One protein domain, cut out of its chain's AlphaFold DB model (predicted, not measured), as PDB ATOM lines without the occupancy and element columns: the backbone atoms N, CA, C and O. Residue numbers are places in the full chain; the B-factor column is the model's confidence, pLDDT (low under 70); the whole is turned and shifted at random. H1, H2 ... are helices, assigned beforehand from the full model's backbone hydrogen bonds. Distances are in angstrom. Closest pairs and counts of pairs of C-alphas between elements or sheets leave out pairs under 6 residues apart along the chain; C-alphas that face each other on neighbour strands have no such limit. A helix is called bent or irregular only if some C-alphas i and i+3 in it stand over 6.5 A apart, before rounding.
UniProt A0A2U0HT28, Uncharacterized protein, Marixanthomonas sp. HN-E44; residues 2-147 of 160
ATOM      1  N   THR A   2     115.130 184.454  65.494       60.22
ATOM      2  CA  THR A   2     116.014 183.285  65.694       60.22
ATOM      3  C   THR A   2     115.922 182.632  67.086       60.22
ATOM      4  O   THR A   2     115.840 181.416  67.166       60.22
ATOM      5  N   ASN A   3     115.840 183.414  68.173       62.31
ATOM      6  CA  ASN A   3     115.800 182.866  69.545       62.31
ATOM      7  C   ASN A   3     114.508 182.119  69.902       62.31
ATOM      8  O   ASN A   3     114.538 181.246  70.757       62.31
ATOM      9  N   GLN A   4     113.372 182.485  69.302       65.88
ATOM     10  CA  GLN A   4     112.099 181.833  69.609       65.88
ATOM     11  C   GLN A   4     112.002 180.474  68.908       65.88
ATOM     12  O   GLN A   4     111.661 179.492  69.548       65.88
ATOM     13  N   TYR A   5     112.413 180.411  67.638       71.38
ATOM     14  CA  TYR A   5     112.484 179.162  66.876       71.38
ATOM     15  C   TYR A   5     113.443 178.148  67.522       71.38
ATOM     16  O   TYR A   5     113.079 176.999  67.720       71.38
ATOM     17  N   GLN A   6     114.628 178.597  67.952       70.12
ATOM     18  CA  GLN A   6     115.595 177.744  68.659       70.12
ATOM     19  C   GLN A   6     115.069 177.229  70.008       70.12
ATOM     20  O   GLN A   6     115.418 176.132  70.434       70.12
ATOM     21  N   PHE A   7     114.240 178.017  70.693       68.81
ATOM     22  CA  PHE A   7     113.633 177.615  71.959       68.81
ATOM     23  C   PHE A   7     112.496 176.603  71.758       68.81
ATOM     24  O   PHE A   7     112.398 175.637  72.510       68.81
ATOM     25  N   GLU A   8     111.667 176.794  70.732       75.94
ATOM     26  CA  GLU A   8     110.603 175.855  70.350       75.94
ATOM     27  C   GLU A   8     111.187 174.511  69.879       75.94
ATOM     28  O   GLU A   8     110.714 173.455  70.297       75.94
ATOM     29  N   GLU A   9     112.270 174.540  69.097       71.50
ATOM     30  CA  GLU A   9     113.016 173.348  68.670       71.50
ATOM     31  C   GLU A   9     113.632 172.598  69.862       71.50
ATOM     32  O   GLU A   9     113.527 171.376  69.951       71.50
ATOM     33  N   PHE A  10     114.202 173.325  70.829       71.56
ATOM     34  CA  PHE A  10     114.731 172.739  72.062       71.56
ATOM     35  C   PHE A  10     113.647 172.039  72.895       71.56
ATOM     36  O   PHE A  10     113.853 170.913  73.346       71.56
ATOM     37  N   ILE A  11     112.488 172.680  73.092       75.69
ATOM     38  CA  ILE A  11     111.370 172.072  73.831       75.69
ATOM     39  C   ILE A  11     110.870 170.825  73.104       75.69
ATOM     40  O   ILE A  11     110.752 169.776  73.727       75.69
ATOM     41  N   SER A  12     110.640 170.918  71.793       78.12
ATOM     42  CA  SER A  12     110.149 169.793  70.994       78.12
ATOM     43  C   SER A  12     111.111 168.603  71.021       78.12
ATOM     44  O   SER A  12     110.671 167.459  71.147       78.12
ATOM     45  N   ASN A  13     112.421 168.856  70.966       80.19
ATOM     46  CA  ASN A  13     113.428 167.810  71.107       80.19
ATOM     47  C   ASN A  13     113.369 167.157  72.497       80.19
ATOM     48  O   ASN A  13     113.353 165.930  72.596       80.19
ATOM     49  N   ARG A  14     113.258 167.959  73.564       79.69
ATOM     50  CA  ARG A  14     113.169 167.442  74.934       79.69
ATOM     51  C   ARG A  14     111.907 166.618  75.174       79.69
ATOM     52  O   ARG A  14     111.994 165.583  75.819       79.69
ATOM     53  N   GLU A  15     110.766 167.048  74.644       81.56
ATOM     54  CA  GLU A  15     109.504 166.299  74.715       81.56
ATOM     55  C   GLU A  15     109.581 164.984  73.927       81.56
ATOM     56  O   GLU A  15     109.094 163.959  74.388       81.56
ATOM     57  N   THR A  16     110.241 164.990  72.766       83.19
ATOM     58  CA  THR A  16     110.402 163.791  71.922       83.19
ATOM     59  C   THR A  16     111.345 162.752  72.539       83.19
ATOM     60  O   THR A  16     111.220 161.563  72.251       83.19
ATOM     61  N   HIS A  17     112.298 163.189  73.364       88.31
ATOM     62  CA  HIS A  17     113.326 162.344  73.977       88.31
ATOM     63  C   HIS A  17     113.260 162.370  75.510       88.31
ATOM     64  O   HIS A  17     114.289 162.260  76.184       88.31
ATOM     65  N   GLN A  18     112.061 162.553  76.068       92.00
ATOM     66  CA  GLN A  18     111.855 162.774  77.497       92.00
ATOM     67  C   GLN A  18     112.460 161.650  78.351       92.00
ATOM     68  O   GLN A  18     113.123 161.935  79.347       92.00
ATOM     69  N   GLU A  19     112.282 160.391  77.950       92.50
ATOM     70  CA  GLU A  19     112.795 159.218  78.662       92.50
ATOM     71  C   GLU A  19     114.325 159.221  78.711       92.50
ATOM     72  O   GLU A  19     114.916 158.896  79.737       92.50
ATOM     73  N   TYR A  20     114.981 159.636  77.622       93.38
ATOM     74  CA  TYR A  20     116.439 159.727  77.580       93.38
ATOM     75  C   TYR A  20     116.949 160.797  78.546       93.38
ATOM     76  O   TYR A  20     117.848 160.532  79.339       93.38
ATOM     77  N   TYR A  21     116.349 161.990  78.529       91.31
ATOM     78  CA  TYR A  21     116.734 163.048  79.464       91.31
ATOM     79  C   TYR A  21     116.497 162.640  80.918       91.31
ATOM     80  O   TYR A  21     117.370 162.863  81.752       91.31
ATOM     81  N   LEU A  22     115.374 161.982  81.209       92.06
ATOM     82  CA  LEU A  22     115.076 161.467  82.542       92.06
ATOM     83  C   LEU A  22     116.133 160.458  83.015       92.06
ATOM     84  O   LEU A  22     116.661 160.587  84.117       92.06
ATOM     85  N   LEU A  23     116.504 159.497  82.161       92.75
ATOM     86  CA  LEU A  23     117.564 158.533  82.456       92.75
ATOM     87  C   LEU A  23     118.895 159.210  82.768       92.75
ATOM     88  O   LEU A  23     119.547 158.870  83.756       92.75
ATOM     89  N   MET A  24     119.299 160.167  81.936       92.00
ATOM     90  CA  MET A  24     120.595 160.821  82.089       92.00
ATOM     91  C   MET A  24     120.646 161.739  83.315       92.00
ATOM     92  O   MET A  24     121.677 161.808  83.981       92.00
ATOM     93  N   GLU A  25     119.546 162.426  83.627       91.38
ATOM     94  CA  GLU A  25     119.460 163.360  84.753       91.38
ATOM     95  C   GLU A  25     119.308 162.637  86.104       91.38
ATOM     96  O   GLU A  25     119.940 163.041  87.082       91.38
ATOM     97  N   GLU A  26     118.515 161.561  86.169       92.31
ATOM     98  CA  GLU A  26     118.154 160.910  87.439       92.31
ATOM     99  C   GLU A  26     118.899 159.594  87.696       92.31
ATOM    100  O   GLU A  26     119.238 159.289  88.841       92.31
ATOM    101  N   TYR A  27     119.210 158.826  86.648       90.38
ATOM    102  CA  TYR A  27     119.611 157.424  86.796       90.38
ATOM    103  C   TYR A  27     121.038 157.103  86.361       90.38
ATOM    104  O   TYR A  27     121.586 156.112  86.848       90.38
ATOM    105  N   ALA A  28     121.674 157.921  85.517       90.25
ATOM    106  CA  ALA A  28     122.976 157.610  84.910       90.25
ATOM    107  C   ALA A  28     124.090 157.262  85.915       90.25
ATOM    108  O   ALA A  28     125.001 156.492  85.613       90.25
ATOM    109  N   ASN A  29     124.009 157.798  87.136       86.56
ATOM    110  CA  ASN A  29     124.994 157.557  88.193       86.56
ATOM    111  C   ASN A  29     124.650 156.374  89.114       86.56
ATOM    112  O   ASN A  29     125.408 156.090  90.041       86.56
ATOM    113  N   THR A  30     123.526 155.692  88.895       86.75
ATOM    114  CA  THR A  30     123.106 154.549  89.714       86.75
ATOM    115  C   THR A  30     123.785 153.257  89.261       86.75
ATOM    116  O   THR A  30     124.001 153.021  88.072       86.75
ATOM    117  N   GLU A  31     124.087 152.369  90.212       85.25
ATOM    118  CA  GLU A  31     124.643 151.042  89.906       85.25
ATOM    119  C   GLU A  31     123.666 150.181  89.092       85.25
ATOM    120  O   GLU A  31     124.089 149.371  88.267       85.25
ATOM    121  N   LEU A  32     122.356 150.379  89.286       86.44
ATOM    122  CA  LEU A  32     121.323 149.678  88.528       86.44
ATOM    123  C   LEU A  32     121.378 150.057  87.044       86.44
ATOM    124  O   LEU A  32     121.487 149.169  86.198       86.44
ATOM    125  N   TYR A  33     121.389 151.358  86.732       90.81
ATOM    126  CA  TYR A  33     121.559 151.849  85.363       90.81
ATOM    127  C   TYR A  33     122.840 151.296  84.732       90.81
ATOM    128  O   TYR A  33     122.787 150.656  83.682       90.81
ATOM    129  N   LYS A  34     123.988 151.458  85.403       89.25
ATOM    130  CA  LYS A  34     125.285 150.983  84.894       89.25
ATOM    131  C   LYS A  34     125.273 149.481  84.622       89.25
ATOM    132  O   LYS A  34     125.764 149.041  83.584       89.25
ATOM    133  N   GLY A  35     124.666 148.698  85.514       87.44
ATOM    134  CA  GLY A  35     124.503 147.257  85.354       87.44
ATOM    135  C   GLY A  35     123.651 146.877  84.142       87.44
ATOM    136  O   GLY A  35     124.045 145.989  83.383       87.44
ATOM    137  N   ILE A  36     122.522 147.563  83.926       92.12
ATOM    138  CA  ILE A  36     121.653 147.357  82.757       92.12
ATOM    139  C   ILE A  36     122.413 147.698  81.473       92.12
ATOM    140  O   ILE A  36     122.507 146.860  80.576       92.12
ATOM    141  N   ILE A  37     123.007 148.891  81.395       94.38
ATOM    142  CA  ILE A  37     123.735 149.352  80.208       94.38
ATOM    143  C   ILE A  37     124.899 148.413  79.877       94.38
ATOM    144  O   ILE A  37     125.042 147.978  78.731       94.38
ATOM    145  N   HIS A  38     125.694 148.033  80.879       91.62
ATOM    146  CA  HIS A  38     126.800 147.098  80.698       91.62
ATOM    147  C   HIS A  38     126.321 145.737  80.180       91.62
ATOM    148  O   HIS A  38     126.873 145.208  79.211       91.62
ATOM    149  N   PHE A  39     125.260 145.186  80.777       93.19
ATOM    150  CA  PHE A  39     124.665 143.935  80.320       93.19
ATOM    151  C   PHE A  39     124.200 144.024  78.862       93.19
ATOM    152  O   PHE A  39     124.507 143.135  78.065       93.19
ATOM    153  N   MET A  40     123.516 145.107  78.488       95.62
ATOM    154  CA  MET A  40     123.008 145.301  77.131       95.62
ATOM    155  C   MET A  40     124.129 145.401  76.094       95.62
ATOM    156  O   MET A  40     124.021 144.794  75.028       95.62
ATOM    157  N   TYR A  41     125.240 146.076  76.405       94.44
ATOM    158  CA  TYR A  41     126.399 146.112  75.509       94.44
ATOM    159  C   TYR A  41     127.070 144.747  75.322       94.44
ATOM    160  O   TYR A  41     127.564 144.462  74.231       94.44
ATOM    161  N   LEU A  42     127.062 143.887  76.345       92.19
ATOM    162  CA  LEU A  42     127.604 142.532  76.246       92.19
ATOM    163  C   LEU A  42     126.668 141.576  75.498       92.19
ATOM    164  O   LEU A  42     127.107 140.844  74.612       92.19
ATOM    165  N   ALA A  43     125.384 141.561  75.860       95.31
ATOM    166  CA  ALA A  43     124.408 140.618  75.322       95.31
ATOM    167  C   ALA A  43     123.931 141.009  73.915       95.31
ATOM    168  O   ALA A  43     123.732 140.140  73.062       95.31
ATOM    169  N   PHE A  44     123.783 142.310  73.651       96.19
ATOM    170  CA  PHE A  44     123.203 142.849  72.422       96.19
ATOM    171  C   PHE A  44     123.982 144.078  71.919       96.19
ATOM    172  O   PHE A  44     123.453 145.183  71.936       96.19
ATOM    173  N   PRO A  45     125.202 143.941  71.364       93.25
ATOM    174  CA  PRO A  45     126.111 145.071  71.095       93.25
ATOM    175  C   PRO A  45     125.600 146.203  70.183       93.25
ATOM    176  O   PRO A  45     126.268 147.219  70.033       93.25
ATOM    177  N   LYS A  46     124.458 146.021  69.509       94.50
ATOM    178  CA  LYS A  46     123.828 147.012  68.621       94.50
ATOM    179  C   LYS A  46     122.439 147.436  69.100       94.50
ATOM    180  O   LYS A  46     121.650 147.937  68.301       94.50
ATOM    181  N   TRP A  47     122.103 147.176  70.362       96.25
ATOM    182  CA  TRP A  47     120.764 147.384  70.910       96.25
ATOM    183  C   TRP A  47     120.289 148.837  70.776       96.25
ATOM    184  O   TRP A  47     119.149 149.049  70.384       96.25
ATOM    185  N   ASN A  48     121.172 149.817  70.968       95.31
ATOM    186  CA  ASN A  48     120.892 151.252  70.841       95.31
ATOM    187  C   ASN A  48     121.035 151.808  69.408       95.31
ATOM    188  O   ASN A  48     121.142 153.016  69.216       95.31
ATOM    189  N   THR A  49     121.072 150.943  68.392       95.50
ATOM    190  CA  THR A  49     121.035 151.359  66.980       95.50
ATOM    191  C   THR A  49     119.663 151.096  66.376       95.50
ATOM    192  O   THR A  49     118.910 150.275  66.903       95.50
ATOM    193  N   ASN A  50     119.366 151.675  65.211       93.88
ATOM    194  CA  ASN A  50     118.162 151.330  64.435       93.88
ATOM    195  C   ASN A  50     118.142 149.869  63.938       93.88
ATOM    196  O   ASN A  50     117.120 149.378  63.475       93.88
ATOM    197  N   LYS A  51     119.251 149.126  64.029       94.19
ATOM    198  CA  LYS A  51     119.254 147.667  63.845       94.19
ATOM    199  C   LYS A  51     118.786 146.927  65.099       94.19
ATOM    200  O   LYS A  51     118.320 145.794  64.991       94.19
ATOM    201  N   GLY A  52     118.989 147.528  66.268       96.12
ATOM    202  CA  GLY A  52     118.481 147.081  67.556       96.12
ATOM    203  C   GLY A  52     117.062 147.592  67.781       96.12
ATOM    204  O   GLY A  52     116.177 147.278  66.991       96.12
ATOM    205  N   ILE A  53     116.873 148.341  68.864       95.94
ATOM    206  CA  ILE A  53     115.601 148.958  69.268       95.94
ATOM    207  C   ILE A  53     115.613 150.489  69.113       95.94
ATOM    208  O   ILE A  53     114.658 151.154  69.500       95.94
ATOM    209  N   GLY A  54     116.688 151.052  68.547       93.44
ATOM    210  CA  GLY A  54     116.803 152.448  68.121       93.44
ATOM    211  C   GLY A  54     116.172 153.452  69.079       93.44
ATOM    212  O   GLY A  54     116.592 153.585  70.228       93.44
ATOM    213  N   ASN A  55     115.175 154.204  68.609       91.00
ATOM    214  CA  ASN A  55     114.573 155.283  69.391       91.00
ATOM    215  C   ASN A  55     113.730 154.807  70.590       91.00
ATOM    216  O   ASN A  55     113.354 155.651  71.395       91.00
ATOM    217  N   MET A  56     113.475 153.502  70.735       94.69
ATOM    218  CA  MET A  56     112.862 152.903  71.932       94.69
ATOM    219  C   MET A  56     113.901 152.498  72.989       94.69
ATOM    220  O   MET A  56     113.540 152.011  74.054       94.69
ATOM    221  N   ALA A  57     115.202 152.670  72.725       96.38
ATOM    222  CA  ALA A  57     116.249 152.250  73.655       96.38
ATOM    223  C   ALA A  57     116.179 152.968  75.015       96.38
ATOM    224  O   ALA A  57     116.453 152.340  76.031       96.38
ATOM    225  N   ALA A  58     115.795 154.249  75.045       95.81
ATOM    226  CA  ALA A  58     115.631 154.983  76.299       95.81
ATOM    227  C   ALA A  58     114.425 154.471  77.105       95.81
ATOM    228  O   ALA A  58     114.588 154.091  78.257       95.81
ATOM    229  N   GLU A  59     113.252 154.366  76.476       95.31
ATOM    230  CA  GLU A  59     112.048 153.767  77.074       95.31
ATOM    231  C   GLU A  59     112.337 152.374  77.654       95.31
ATOM    232  O   GLU A  59     112.078 152.124  78.825       95.31
ATOM    233  N   PHE A  60     113.005 151.510  76.887       96.88
ATOM    234  CA  PHE A  60     113.391 150.172  77.334       96.88
ATOM    235  C   PHE A  60     114.229 150.169  78.623       96.88
ATOM    236  O   PHE A  60     113.996 149.349  79.513       96.88
ATOM    237  N   VAL A  61     115.231 151.050  78.728       96.19
ATOM    238  CA  VAL A  61     116.085 151.118  79.927       96.19
ATOM    239  C   VAL A  61     115.299 151.665  81.113       96.19
ATOM    240  O   VAL A  61     115.465 151.166  82.224       96.19
ATOM    241  N   LEU A  62     114.453 152.668  80.887       94.75
ATOM    242  CA  LEU A  62     113.645 153.275  81.937       94.75
ATOM    243  C   LEU A  62     112.636 152.277  82.516       94.75
ATOM    244  O   LEU A  62     112.572 152.117  83.733       94.75
ATOM    245  N   ASP A  63     111.935 151.541  81.654       94.19
ATOM    246  CA  ASP A  63     111.015 150.475  82.061       94.19
ATOM    247  C   ASP A  63     111.739 149.400  82.874       94.19
ATOM    248  O   ASP A  63     111.270 148.989  83.934       94.19
ATOM    249  N   ALA A  64     112.931 148.989  82.430       93.38
ATOM    250  CA  ALA A  64     113.740 148.026  83.166       93.38
ATOM    251  C   ALA A  64     114.142 148.542  84.558       93.38
ATOM    252  O   ALA A  64     114.115 147.782  85.526       93.38
ATOM    253  N   ILE A  65     114.505 149.821  84.682       92.00
ATOM    254  CA  ILE A  65     114.802 150.431  85.982       92.00
ATOM    255  C   ILE A  65     113.568 150.379  86.878       92.00
ATOM    256  O   ILE A  65     113.668 149.862  87.986       92.00
ATOM    257  N   TYR A  66     112.409 150.829  86.399       90.69
ATOM    258  CA  TYR A  66     111.178 150.808  87.188       90.69
ATOM    259  C   TYR A  66     110.763 149.395  87.604       90.69
ATOM    260  O   TYR A  66     110.359 149.181  88.752       90.69
ATOM    261  N   ASP A  67     110.910 148.410  86.722       87.38
ATOM    262  CA  ASP A  67     110.645 147.010  87.048       87.38
ATOM    263  C   ASP A  67     111.578 146.512  88.162       87.38
ATOM    264  O   ASP A  67     111.140 145.816  89.082       87.38
ATOM    265  N   PHE A  68     112.862 146.878  88.118       84.94
ATOM    266  CA  PHE A  68     113.859 146.374  89.061       84.94
ATOM    267  C   PHE A  68     113.946 147.156  90.369       84.94
ATOM    268  O   PHE A  68     114.227 146.541  91.395       84.94
ATOM    269  N   GLU A  69     113.655 148.455  90.388       81.69
ATOM    270  CA  GLU A  69     113.560 149.243  91.625       81.69
ATOM    271  C   GLU A  69     112.488 148.671  92.554       81.69
ATOM    272  O   GLU A  69     112.729 148.472  93.742       81.69
ATOM    273  N   ASN A  70     111.344 148.269  91.995       71.00
ATOM    274  CA  ASN A  70     110.285 147.590  92.748       71.00
ATOM    275  C   ASN A  70     110.697 146.196  93.258       71.00
ATOM    276  O   ASN A  70     110.054 145.632  94.147       71.00
ATOM    277  N   LEU A  71     111.759 145.622  92.689       69.62
ATOM    278  CA  LEU A  71     112.286 144.306  93.023       69.62
ATOM    279  C   LEU A  71     113.557 144.369  93.873       69.62
ATOM    280  O   LEU A  71     114.044 143.306  94.245       69.62
ATOM    281  N   ILE A  72     114.117 145.529  94.200       67.25
ATOM    282  CA  ILE A  72     115.296 145.631  95.068       67.25
ATOM    283  C   ILE A  72     114.838 146.248  96.388       67.25
ATOM    284  O   ILE A  72     114.653 147.452  96.502       67.25
ATOM    285  N   ASP A  73     114.639 145.403  97.399       63.03
ATOM    286  CA  ASP A  73     114.382 145.872  98.760       63.03
ATOM    287  C   ASP A  73     115.686 146.490  99.300       63.03
ATOM    288  O   ASP A  73     116.725 145.823  99.308       63.03
ATOM    289  N   GLU A  74     115.659 147.758  99.735       57.78
ATOM    290  CA  GLU A  74     116.845 148.586 100.061       57.78
ATOM    291  C   GLU A  74     117.769 147.976 101.137       57.78
ATOM    292  O   GLU A  74     118.887 148.441 101.370       57.78
ATOM    293  N   THR A  75     117.309 146.926 101.817       54.09
ATOM    294  CA  THR A  75     117.991 146.287 102.945       54.09
ATOM    295  C   THR A  75     118.626 144.932 102.615       54.09
ATOM    296  O   THR A  75     119.410 144.421 103.422       54.09
ATOM    297  N   GLU A  76     118.359 144.354 101.438       57.94
ATOM    298  CA  GLU A  76     118.836 143.020 101.061       57.94
ATOM    299  C   GLU A  76     119.989 143.088 100.050       57.94
ATOM    300  O   GLU A  76     119.889 143.681  98.977       57.94
ATOM    301  N   LYS A  77     121.116 142.429 100.359       63.06
ATOM    302  CA  LYS A  77     122.176 142.219  99.362       63.06
ATOM    303  C   LYS A  77     121.599 141.425  98.192       63.06
ATOM    304  O   LYS A  77     121.148 140.297  98.393       63.06
ATOM    305  N   ILE A  78     121.685 141.973  96.980       68.88
ATOM    306  CA  ILE A  78     121.228 141.285  95.770       68.88
ATOM    307  C   ILE A  78     122.000 139.964  95.625       68.88
ATOM    308  O   ILE A  78     123.232 139.942  95.557       68.88
ATOM    309  N   SER A  79     121.272 138.847  95.615       75.31
ATOM    310  CA  SER A  79     121.855 137.521  95.420       75.31
ATOM    311  C   SER A  79     122.209 137.288  93.946       75.31
ATOM    312  O   SER A  79     121.647 137.908  93.042       75.31
ATOM    313  N   ALA A  80     123.113 136.342  93.685       76.88
ATOM    314  CA  ALA A  80     123.451 135.946  92.316       76.88
ATOM    315  C   ALA A  80     122.240 135.396  91.537       76.88
ATOM    316  O   ALA A  80     122.146 135.591  90.328       76.88
ATOM    317  N   GLU A  81     121.306 134.728  92.220       79.25
ATOM    318  CA  GLU A  81     120.064 134.232  91.613       79.25
ATOM    319  C   GLU A  81     119.155 135.388  91.189       79.25
ATOM    320  O   GLU A  81     118.679 135.403  90.060       79.25
ATOM    321  N   ARG A  82     119.010 136.417  92.031       78.62
ATOM    322  CA  ARG A  82     118.182 137.587  91.710       78.62
ATOM    323  C   ARG A  82     118.772 138.415  90.565       78.62
ATOM    324  O   ARG A  82     118.034 138.845  89.688       78.62
ATOM    325  N   LEU A  83     120.101 138.567  90.512       80.12
ATOM    326  CA  LEU A  83     120.788 139.176  89.360       80.12
ATOM    327  C   LEU A  83     120.541 138.398  88.065       80.12
ATOM    328  O   LEU A  83     120.332 138.990  87.011       80.12
ATOM    329  N   LYS A  84     120.551 137.064  88.135       85.19
ATOM    330  CA  LYS A  84     120.247 136.222  86.979       85.19
ATOM    331  C   LYS A  84     118.812 136.443  86.495       85.19
ATOM    332  O   LYS A  84     118.616 136.555  85.289       85.19
ATOM    333  N   ASP A  85     117.842 136.519  87.401       84.31
ATOM    334  CA  ASP A  85     116.438 136.752  87.043       84.31
ATOM    335  C   ASP A  85     116.245 138.129  86.392       84.31
ATOM    336  O   ASP A  85     115.586 138.227  85.359       84.31
ATOM    337  N   ILE A  86     116.914 139.162  86.915       85.38
ATOM    338  CA  ILE A  86     116.982 140.503  86.309       85.38
ATOM    339  C   ILE A  86     117.508 140.425  84.866       85.38
ATOM    340  O   ILE A  86     116.873 140.927  83.939       85.38
ATOM    341  N   TYR A  87     118.636 139.748  84.639       90.19
ATOM    342  CA  TYR A  87     119.215 139.623  83.297       90.19
ATOM    343  C   TYR A  87     118.347 138.806  82.336       90.19
ATOM    344  O   TYR A  87     118.269 139.135  81.154       90.19
ATOM    345  N   LEU A  88     117.675 137.758  82.817       92.38
ATOM    346  CA  LEU A  88     116.716 137.007  82.005       92.38
ATOM    347  C   LEU A  88     115.509 137.874  81.628       92.38
ATOM    348  O   LEU A  88     115.108 137.872  80.466       92.38
ATOM    349  N   SER A  89     115.004 138.673  82.570       91.81
ATOM    350  CA  SER A  89     113.924 139.629  82.315       91.81
ATOM    351  C   SER A  89     114.327 140.676  81.274       91.81
ATOM    352  O   SER A  89     113.569 140.926  80.343       91.81
ATOM    353  N   LEU A  90     115.545 141.230  81.354       95.44
ATOM    354  CA  LEU A  90     116.074 142.151  80.336       95.44
ATOM    355  C   LEU A  90     116.112 141.517  78.944       95.44
ATOM    356  O   LEU A  90     115.771 142.163  77.957       95.44
ATOM    357  N   VAL A  91     116.525 140.250  78.852       97.31
ATOM    358  CA  VAL A  91     116.583 139.520  77.579       97.31
ATOM    359  C   VAL A  91     115.195 139.339  76.979       97.31
ATOM    360  O   VAL A  91     115.032 139.493  75.768       97.31
ATOM    361  N   ASP A  92     114.206 138.992  77.795       96.19
ATOM    362  CA  ASP A  92     112.845 138.776  77.314       96.19
ATOM    363  C   ASP A  92     112.162 140.099  76.950       96.19
ATOM    364  O   ASP A  92     111.604 140.202  75.854       96.19
ATOM    365  N   ASN A  93     112.329 141.143  77.766       95.88
ATOM    366  CA  ASN A  93     111.856 142.491  77.452       95.88
ATOM    367  C   ASN A  93     112.503 143.020  76.165       95.88
ATOM    368  O   ASN A  93     111.804 143.530  75.292       95.88
ATOM    369  N   TYR A  94     113.813 142.821  75.975       97.88
ATOM    370  CA  TYR A  94     114.500 143.264  74.761       97.88
ATOM    371  C   TYR A  94     113.908 142.627  73.500       97.88
ATOM    372  O   TYR A  94     113.744 143.314  72.495       97.88
ATOM    373  N   LYS A  95     113.547 141.337  73.535       97.44
ATOM    374  CA  LYS A  95     112.902 140.671  72.387       97.44
ATOM    375  C   LYS A  95     111.545 141.295  72.069       97.44
ATOM    376  O   LYS A  95     111.260 141.541  70.903       97.44
ATOM    377  N   ILE A  96     110.742 141.590  73.090       96.19
ATOM    378  CA  ILE A  96     109.424 142.223  72.922       96.19
ATOM    379  C   ILE A  96     109.573 143.613  72.294       96.19
ATOM    380  O   ILE A  96     108.889 143.934  71.318       96.19
ATOM    381  N   PHE A  97     110.502 144.420  72.812       96.44
ATOM    382  CA  PHE A  97     110.822 145.729  72.247       96.44
ATOM    383  C   PHE A  97     111.335 145.604  70.816       96.44
ATOM    384  O   PHE A  97     110.914 146.356  69.944       96.44
ATOM    385  N   LYS A  98     112.196 144.619  70.543       96.56
ATOM    386  CA  LYS A  98     112.739 144.370  69.209       96.56
ATOM    387  C   LYS A  98     111.655 144.039  68.196       96.56
ATOM    388  O   LYS A  98     111.640 144.643  67.127       96.56
ATOM    389  N   ASP A  99     110.743 143.140  68.542       95.56
ATOM    390  CA  ASP A  99     109.633 142.760  67.671       95.56
ATOM    391  C   ASP A  99     108.699 143.957  67.425       95.56
ATOM    392  O   ASP A  99     108.287 144.217  66.295       95.56
ATOM    393  N   THR A 100     108.398 144.735  68.469       93.88
ATOM    394  CA  THR A 100     107.566 145.948  68.368       93.88
ATOM    395  C   THR A 100     108.215 147.009  67.476       93.88
ATOM    396  O   THR A 100     107.570 147.592  66.597       93.88
ATOM    397  N   PHE A 101     109.512 147.225  67.662       93.50
ATOM    398  CA  PHE A 101     110.307 148.159  66.887       93.50
ATOM    399  C   PHE A 101     110.383 147.740  65.413       93.50
ATOM    400  O   PHE A 101     110.051 148.529  64.531       93.50
ATOM    401  N   ASP A 102     110.710 146.478  65.126       91.56
ATOM    402  CA  ASP A 102     110.794 145.962  63.755       91.56
ATOM    403  C   ASP A 102     109.467 146.069  62.999       91.56
ATOM    404  O   ASP A 102     109.453 146.426  61.818       91.56
ATOM    405  N   ASN A 103     108.346 145.827  63.684       88.62
ATOM    406  CA  ASN A 103     107.012 145.939  63.096       88.62
ATOM    407  C   ASN A 103     106.639 147.379  62.701       88.62
ATOM    408  O   ASN A 103     105.809 147.567  61.812       88.62
ATOM    409  N   SER A 104     107.237 148.391  63.334       85.62
ATOM    410  CA  SER A 104     106.922 149.807  63.094       85.62
ATOM    411  C   SER A 104     107.972 150.544  62.249       85.62
ATOM    412  O   SER A 104     107.662 151.552  61.614       85.62
ATOM    413  N   GLN A 105     109.204 150.038  62.185       87.81
ATOM    414  CA  GLN A 105     110.334 150.752  61.585       87.81
ATOM    415  C   GLN A 105     110.342 150.782  60.060       87.81
ATOM    416  O   GLN A 105     110.818 151.760  59.491       87.81
ATOM    417  N   ILE A 106     109.845 149.751  59.366       85.31
ATOM    418  CA  ILE A 106     110.010 149.684  57.902       85.31
ATOM    419  C   ILE A 106     109.335 150.857  57.180       85.31
ATOM    420  O   ILE A 106     109.933 151.435  56.276       85.31
ATOM    421  N   THR A 107     108.134 151.242  57.619       87.12
ATOM    422  CA  THR A 107     107.411 152.402  57.084       87.12
ATOM    423  C   THR A 107     108.197 153.679  57.349       87.12
ATOM    424  O   THR A 107     108.457 154.435  56.424       87.12
ATOM    425  N   ARG A 108     108.699 153.852  58.578       88.31
ATOM    426  CA  ARG A 108     109.515 155.011  58.955       88.31
ATOM    427  C   ARG A 108     110.786 155.137  58.109       88.31
ATOM    428  O   ARG A 108     111.129 156.237  57.698       88.31
ATOM    429  N   ILE A 109     111.478 154.030  57.836       92.19
ATOM    430  CA  ILE A 109     112.681 154.022  56.987       92.19
ATOM    431  C   ILE A 109     112.329 154.463  55.561       92.19
ATOM    432  O   ILE A 109     113.092 155.210  54.956       92.19
ATOM    433  N   ILE A 110     111.189 154.020  55.022       91.81
ATOM    434  CA  ILE A 110     110.725 154.435  53.691       91.81
ATOM    435  C   ILE A 110     110.379 155.924  53.676       91.81
ATOM    436  O   ILE A 110     110.815 156.617  52.762       91.81
ATOM    437  N   ASP A 111     109.656 156.417  54.680       91.50
ATOM    438  CA  ASP A 111     109.248 157.823  54.752       91.50
ATOM    439  C   ASP A 111     110.470 158.752  54.830       91.50
ATOM    440  O   ASP A 111     110.567 159.719  54.075       91.50
ATOM    441  N   ILE A 112     111.447 158.421  55.684       92.50
ATOM    442  CA  ILE A 112     112.694 159.190  55.803       92.50
ATOM    443  C   ILE A 112     113.492 159.116  54.499       92.50
ATOM    444  O   ILE A 112     113.958 160.140  54.013       92.50
ATOM    445  N   PHE A 113     113.601 157.933  53.888       94.69
ATOM    446  CA  PHE A 113     114.266 157.784  52.595       94.69
ATOM    447  C   PHE A 113     113.630 158.671  51.518       94.69
ATOM    448  O   PHE A 113     114.340 159.344  50.778       94.69
ATOM    449  N   GLN A 114     112.300 158.680  51.426       91.56
ATOM    450  CA  GLN A 114     111.580 159.475  50.431       91.56
ATOM    451  C   GLN A 114     111.764 160.973  50.643       91.56
ATOM    452  O   GLN A 114     111.866 161.707  49.667       91.56
ATOM    453  N   GLN A 115     111.830 161.408  51.900       92.38
ATOM    454  CA  GLN A 115     112.099 162.797  52.241       92.38
ATOM    455  C   GLN A 115     113.549 163.195  51.929       92.38
ATOM    456  O   GLN A 115     113.784 164.265  51.379       92.38
ATOM    457  N   GLU A 116     114.524 162.354  52.278       93.31
ATOM    458  CA  GLU A 116     115.947 162.662  52.088       93.31
ATOM    459  C   GLU A 116     116.388 162.602  50.620       93.31
ATOM    460  O   GLU A 116     117.283 163.347  50.232       93.31
ATOM    461  N   TYR A 117     115.761 161.743  49.812       91.38
ATOM    462  CA  TYR A 117     116.093 161.532  48.398       91.38
ATOM    463  C   TYR A 117     115.029 162.106  47.449       91.38
ATOM    464  O   TYR A 117     114.951 161.682  46.298       91.38
ATOM    465  N   GLU A 118     114.176 163.035  47.905       90.12
ATOM    466  CA  GLU A 118     113.044 163.569  47.127       90.12
ATOM    467  C   GLU A 118     113.470 163.990  45.707       90.12
ATOM    468  O   GLU A 118     112.872 163.541  44.728       90.12
ATOM    469  N   SER A 119     114.568 164.745  45.581       87.06
ATOM    470  CA  SER A 119     115.106 165.196  44.291       87.06
ATOM    471  C   SER A 119     115.546 164.059  43.367       87.06
ATOM    472  O   SER A 119     115.249 164.065  42.176       87.06
ATOM    473  N   GLU A 120     116.251 163.068  43.900       86.38
ATOM    474  CA  GLU A 120     116.736 161.905  43.164       86.38
ATOM    475  C   GLU A 120     115.577 160.999  42.735       86.38
ATOM    476  O   GLU A 120     115.650 160.327  41.704       86.38
ATOM    477  N   LEU A 121     114.504 160.973  43.529       85.25
ATOM    478  CA  LEU A 121     113.310 160.178  43.279       85.25
ATOM    479  C   LEU A 121     112.376 160.811  42.239       85.25
ATOM    480  O   LEU A 121     111.761 160.070  41.466       85.25
ATOM    481  N   GLU A 122     112.316 162.145  42.167       84.00
ATOM    482  CA  GLU A 122     111.606 162.879  41.110       84.00
ATOM    483  C   GLU A 122     112.134 162.526  39.708       84.00
ATOM    484  O   GLU A 122     111.350 162.385  38.767       84.00
ATOM    485  N   GLU A 123     113.446 162.306  39.559       79.50
ATOM    486  CA  GLU A 123     114.062 161.938  38.274       79.50
ATOM    487  C   GLU A 123     113.690 160.522  37.792       79.50
ATOM    488  O   GLU A 123     113.799 160.222  36.598       79.50
ATOM    489  N   ILE A 124     113.245 159.644  38.698       79.12
ATOM    490  CA  ILE A 124     112.942 158.230  38.416       79.12
ATOM    491  C   ILE A 124     111.461 157.854  38.612       79.12
ATOM    492  O   ILE A 124     111.145 156.663  38.685       79.12
ATOM    493  N   ASP A 125     110.566 158.849  38.653       70.38
ATOM    494  CA  ASP A 125     109.095 158.713  38.716       70.38
ATOM    495  C   ASP A 125     108.576 157.897  39.921       70.38
ATOM    496  O   ASP A 125     107.584 157.179  39.824       70.38
ATOM    497  N   PHE A 126     109.270 157.962  41.067       69.25
ATOM    498  CA  PHE A 126     108.892 157.296  42.331       69.25
ATOM    499  C   PHE A 126     108.561 155.783  42.242       69.25
ATOM    500  O   PHE A 126     107.986 155.213  43.176       69.25
ATOM    501  N   ASP A 127     108.939 155.087  41.165       79.19
ATOM    502  CA  ASP A 127     108.623 153.667  40.995       79.19
ATOM    503  C   ASP A 127     109.520 152.798  41.887       79.19
ATOM    504  O   ASP A 127     110.690 152.561  41.590       79.19
ATOM    505  N   GLN A 128     108.955 152.240  42.960       79.94
ATOM    506  CA  GLN A 128     109.668 151.326  43.863       79.94
ATOM    507  C   GLN A 128     110.143 150.034  43.173       79.94
ATOM    508  O   GLN A 128     110.984 149.308  43.708       79.94
ATOM    509  N   ASN A 129     109.635 149.715  41.976       82.94
ATOM    510  CA  ASN A 129     110.134 148.596  41.181       82.94
ATOM    511  C   ASN A 129     111.398 148.932  40.383       82.94
ATOM    512  O   ASN A 129     112.104 147.992  39.987       82.94
ATOM    513  N   ASN A 130     111.712 150.220  40.214       89.38
ATOM    514  CA  ASN A 130     112.887 150.724  39.516       89.38
ATOM    515  C   ASN A 130     114.180 150.235  40.193       89.38
ATOM    516  O   ASN A 130     114.322 150.236  41.418       89.38
ATOM    517  N   SER A 131     115.156 149.799  39.394       89.56
ATOM    518  CA  SER A 131     116.436 149.306  39.911       89.56
ATOM    519  C   SER A 131     117.244 150.380  40.638       89.56
ATOM    520  O   SER A 131     117.916 150.059  41.614       89.56
ATOM    521  N   VAL A 132     117.184 151.634  40.182       88.88
ATOM    522  CA  VAL A 132     117.875 152.769  40.810       88.88
ATOM    523  C   VAL A 132     117.278 153.041  42.184       88.88
ATOM    524  O   VAL A 132     118.026 153.082  43.158       88.88
ATOM    525  N   TRP A 133     115.943 153.090  42.281       92.25
ATOM    526  CA  TRP A 133     115.230 153.220  43.555       92.25
ATOM    527  C   TRP A 133     115.688 152.154  44.553       92.25
ATOM    528  O   TRP A 133     116.108 152.470  45.662       92.25
ATOM    529  N   LYS A 134     115.695 150.882  44.131       92.38
ATOM    530  CA  LYS A 134     116.087 149.751  44.990       92.38
ATOM    531  C   LYS A 134     117.529 149.854  45.474       92.38
ATOM    532  O   LYS A 134     117.801 149.531  46.624       92.38
ATOM    533  N   ILE A 135     118.455 150.286  44.616       93.31
ATOM    534  CA  ILE A 135     119.864 150.456  44.996       93.31
ATOM    535  C   ILE A 135     120.014 151.592  46.013       93.31
ATOM    536  O   ILE A 135     120.696 151.404  47.019       93.31
ATOM    537  N   LEU A 136     119.370 152.737  45.769       93.31
ATOM    538  CA  LEU A 136     119.397 153.883  46.679       93.31
ATOM    539  C   LEU A 136     118.810 153.509  48.041       93.31
ATOM    540  O   LEU A 136     119.475 153.679  49.062       93.31
ATOM    541  N   PHE A 137     117.625 152.898  48.047       94.19
ATOM    542  CA  PHE A 137     116.953 152.482  49.271       94.19
ATOM    543  C   PHE A 137     117.767 151.456  50.065       94.19
ATOM    544  O   PHE A 137     117.914 151.591  51.275       94.19
ATOM    545  N   GLU A 138     118.342 150.439  49.415       95.00
ATOM    546  CA  GLU A 138     119.139 149.424  50.115       95.00
ATOM    547  C   GLU A 138     120.447 149.980  50.689       95.00
ATOM    548  O   GLU A 138     120.916 149.495  51.721       95.00
ATOM    549  N   ASN A 139     121.049 150.987  50.050       95.00
ATOM    550  CA  ASN A 139     122.215 151.673  50.604       95.00
ATOM    551  C   ASN A 139     121.818 152.539  51.801       95.00
ATOM    552  O   ASN A 139     122.367 152.345  52.886       95.00
ATOM    553  N   PHE A 140     120.801 153.389  51.633       95.88
ATOM    554  CA  PHE A 140     120.252 154.214  52.706       95.88
ATOM    555  C   PHE A 140     119.868 153.365  53.921       95.88
ATOM    556  O   PHE A 140     120.328 153.609  55.031       95.88
ATOM    557  N   LYS A 141     119.100 152.292  53.714       95.12
ATOM    558  CA  LYS A 141     118.653 151.393  54.779       95.12
ATOM    559  C   LYS A 141     119.823 150.793  55.556       95.12
ATOM    560  O   LYS A 141     119.752 150.692  56.777       95.12
ATOM    561  N   LYS A 142     120.902 150.375  54.885       95.00
ATOM    562  CA  LYS A 142     122.082 149.818  55.571       95.00
ATOM    563  C   LYS A 142     122.742 150.841  56.485       95.00
ATOM    564  O   LYS A 142     123.137 150.474  57.588       95.00
ATOM    565  N   GLU A 143     122.862 152.079  56.027       94.62
ATOM    566  CA  GLU A 143     123.446 153.172  56.805       94.62
ATOM    567  C   GLU A 143     122.522 153.572  57.954       94.62
ATOM    568  O   GLU A 143     122.952 153.590  59.106       94.62
ATOM    569  N   TYR A 144     121.235 153.762  57.662       93.69
ATOM    570  CA  TYR A 144     120.205 154.106  58.634       93.69
ATOM    571  C   TYR A 144     120.149 153.107  59.792       93.69
ATOM    572  O   TYR A 144     120.144 153.502  60.955       93.69
ATOM    573  N   LEU A 145     120.184 151.802  59.495       94.12
ATOM    574  CA  LEU A 145     120.171 150.740  60.507       94.12
ATOM    575  C   LEU A 145     121.409 150.754  61.423       94.12
ATOM    576  O   LEU A 145     121.369 150.189  62.511       94.12
ATOM    577  N   LEU A 146     122.524 151.357  61.011       94.25
ATOM    578  CA  LEU A 146     123.733 151.444  61.836       94.25
ATOM    579  C   LEU A 146     123.780 152.695  62.716       94.25
ATOM    580  O   LEU A 146     124.645 152.766  63.587       94.25
ATOM    581  N   GLN A 147     122.873 153.652  62.516       93.31
ATOM    582  CA  GLN A 147     122.828 154.872  63.312       93.31
ATOM    583  C   GLN A 147     122.512 154.548  64.773       93.31
ATOM    584  O   GLN A 147     121.560 153.817  65.069       93.31
TER     585      GLN A 147
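Overview. This is residues 2 to 147 of the 160 residues of an uncharacterized protein of Marixanthomonas sp. HN-E44 (UniProt A0A2U0HT28). A long bent helix, H5, joins two helical lobes: its first arm H5a folds back along H4 as a helical hairpin, with H2 and H3 crossing H4 on its other sides, while its second arm H5b makes a smaller lobe with H7 and the short H6. Residues 2 to 13 of H1 stick out from the first lobe as a free arm. The 146 printed residues hold seven named helices, H1 to H7 in chain order, and no named strand; the class is all helix. The whole is loose, with a radius of gyration of the C-alphas of 19.8 A, and flat, spanning 66 by 41 by 19 A.

Along the chain. H1, residues 2 to 16, begins at C-alpha 2 at (116.014, 183.285, 65.694) and is 21.2 A long. H2 is residues 18 to 27, 13.2 A, and H3 is residues 31 to 43, 17.9 A. H4, residues 54 to 69, is 23.9 A long and only just irregular: C-alphas 55 and 58 are 7.0 A apart. H5, residues 80 to 116, was assigned as one helix by its hydrogen bonds but is bent, with C-alphas 103 and 106 lying 7.1 A apart. Its arm H5a, residues 80 to 103, is 35.0 A long and begins at C-alpha 80 at (123.451, 135.946, 92.316); its arm H5b, residues 106 to 116, is 15.4 A long. H6 is residues 118 to 122, 6.2 A. H7, residues 131 to 144, is 19.7 A long and ends at C-alpha 144 at (120.205, 154.106, 58.634).

Arrangement. H4 is the hub, touching H2, H3 and H5a. H4 and H5a form a hairpin, opposite ways at a shallow tilt of 31 degrees; their closest C-alphas, of Ala 64 and Leu 90, are 6.9 A apart. H2 touches residues 58 to 62 of H4, closest at the C-alphas of Tyr 20 and Ala 58, 5.0 A, at a steep tilt of 43 degrees, the same way. H3 touches H4 with residues 32 to 37 alone, closest at the C-alphas of Tyr 33 and Ile 65, 6.9 A, at a steep tilt of 49 degrees, opposite ways. H1 is close to H2 but not clearly touching, about perpendicular at 76 degrees; the closest C-alphas, of Arg 14 and Tyr 21, are 7.2 A apart. H5a and H5b stand at a steep tilt of 58 degrees. H5b touches H7, about perpendicular at 74 degrees, with the C-alphas of Phe 113 and Phe 137 closest at 6.8 A. H6 is close to H7 but not clearly touching: the closest C-alphas, of Leu 121 and Trp 133, are 7.2 A apart. H4 and H7 are apart. Every O i to N i+4 pair is within hydrogen-bond range in H1, H2, H3, H5a, H5b, H6 and H7; in H4 10 of 12 are.

Size, cuts and confidence. The two C-alphas farthest apart, of Thr 75 and Glu 123, are 66.7 A apart. Residues 73 to 81 stand free. The printed part has no cut, and no link is long. In this model the mean pLDDT of the printed part is 87.2; residues 2 to 4, 7, 71 to 78 and 126 are under 70.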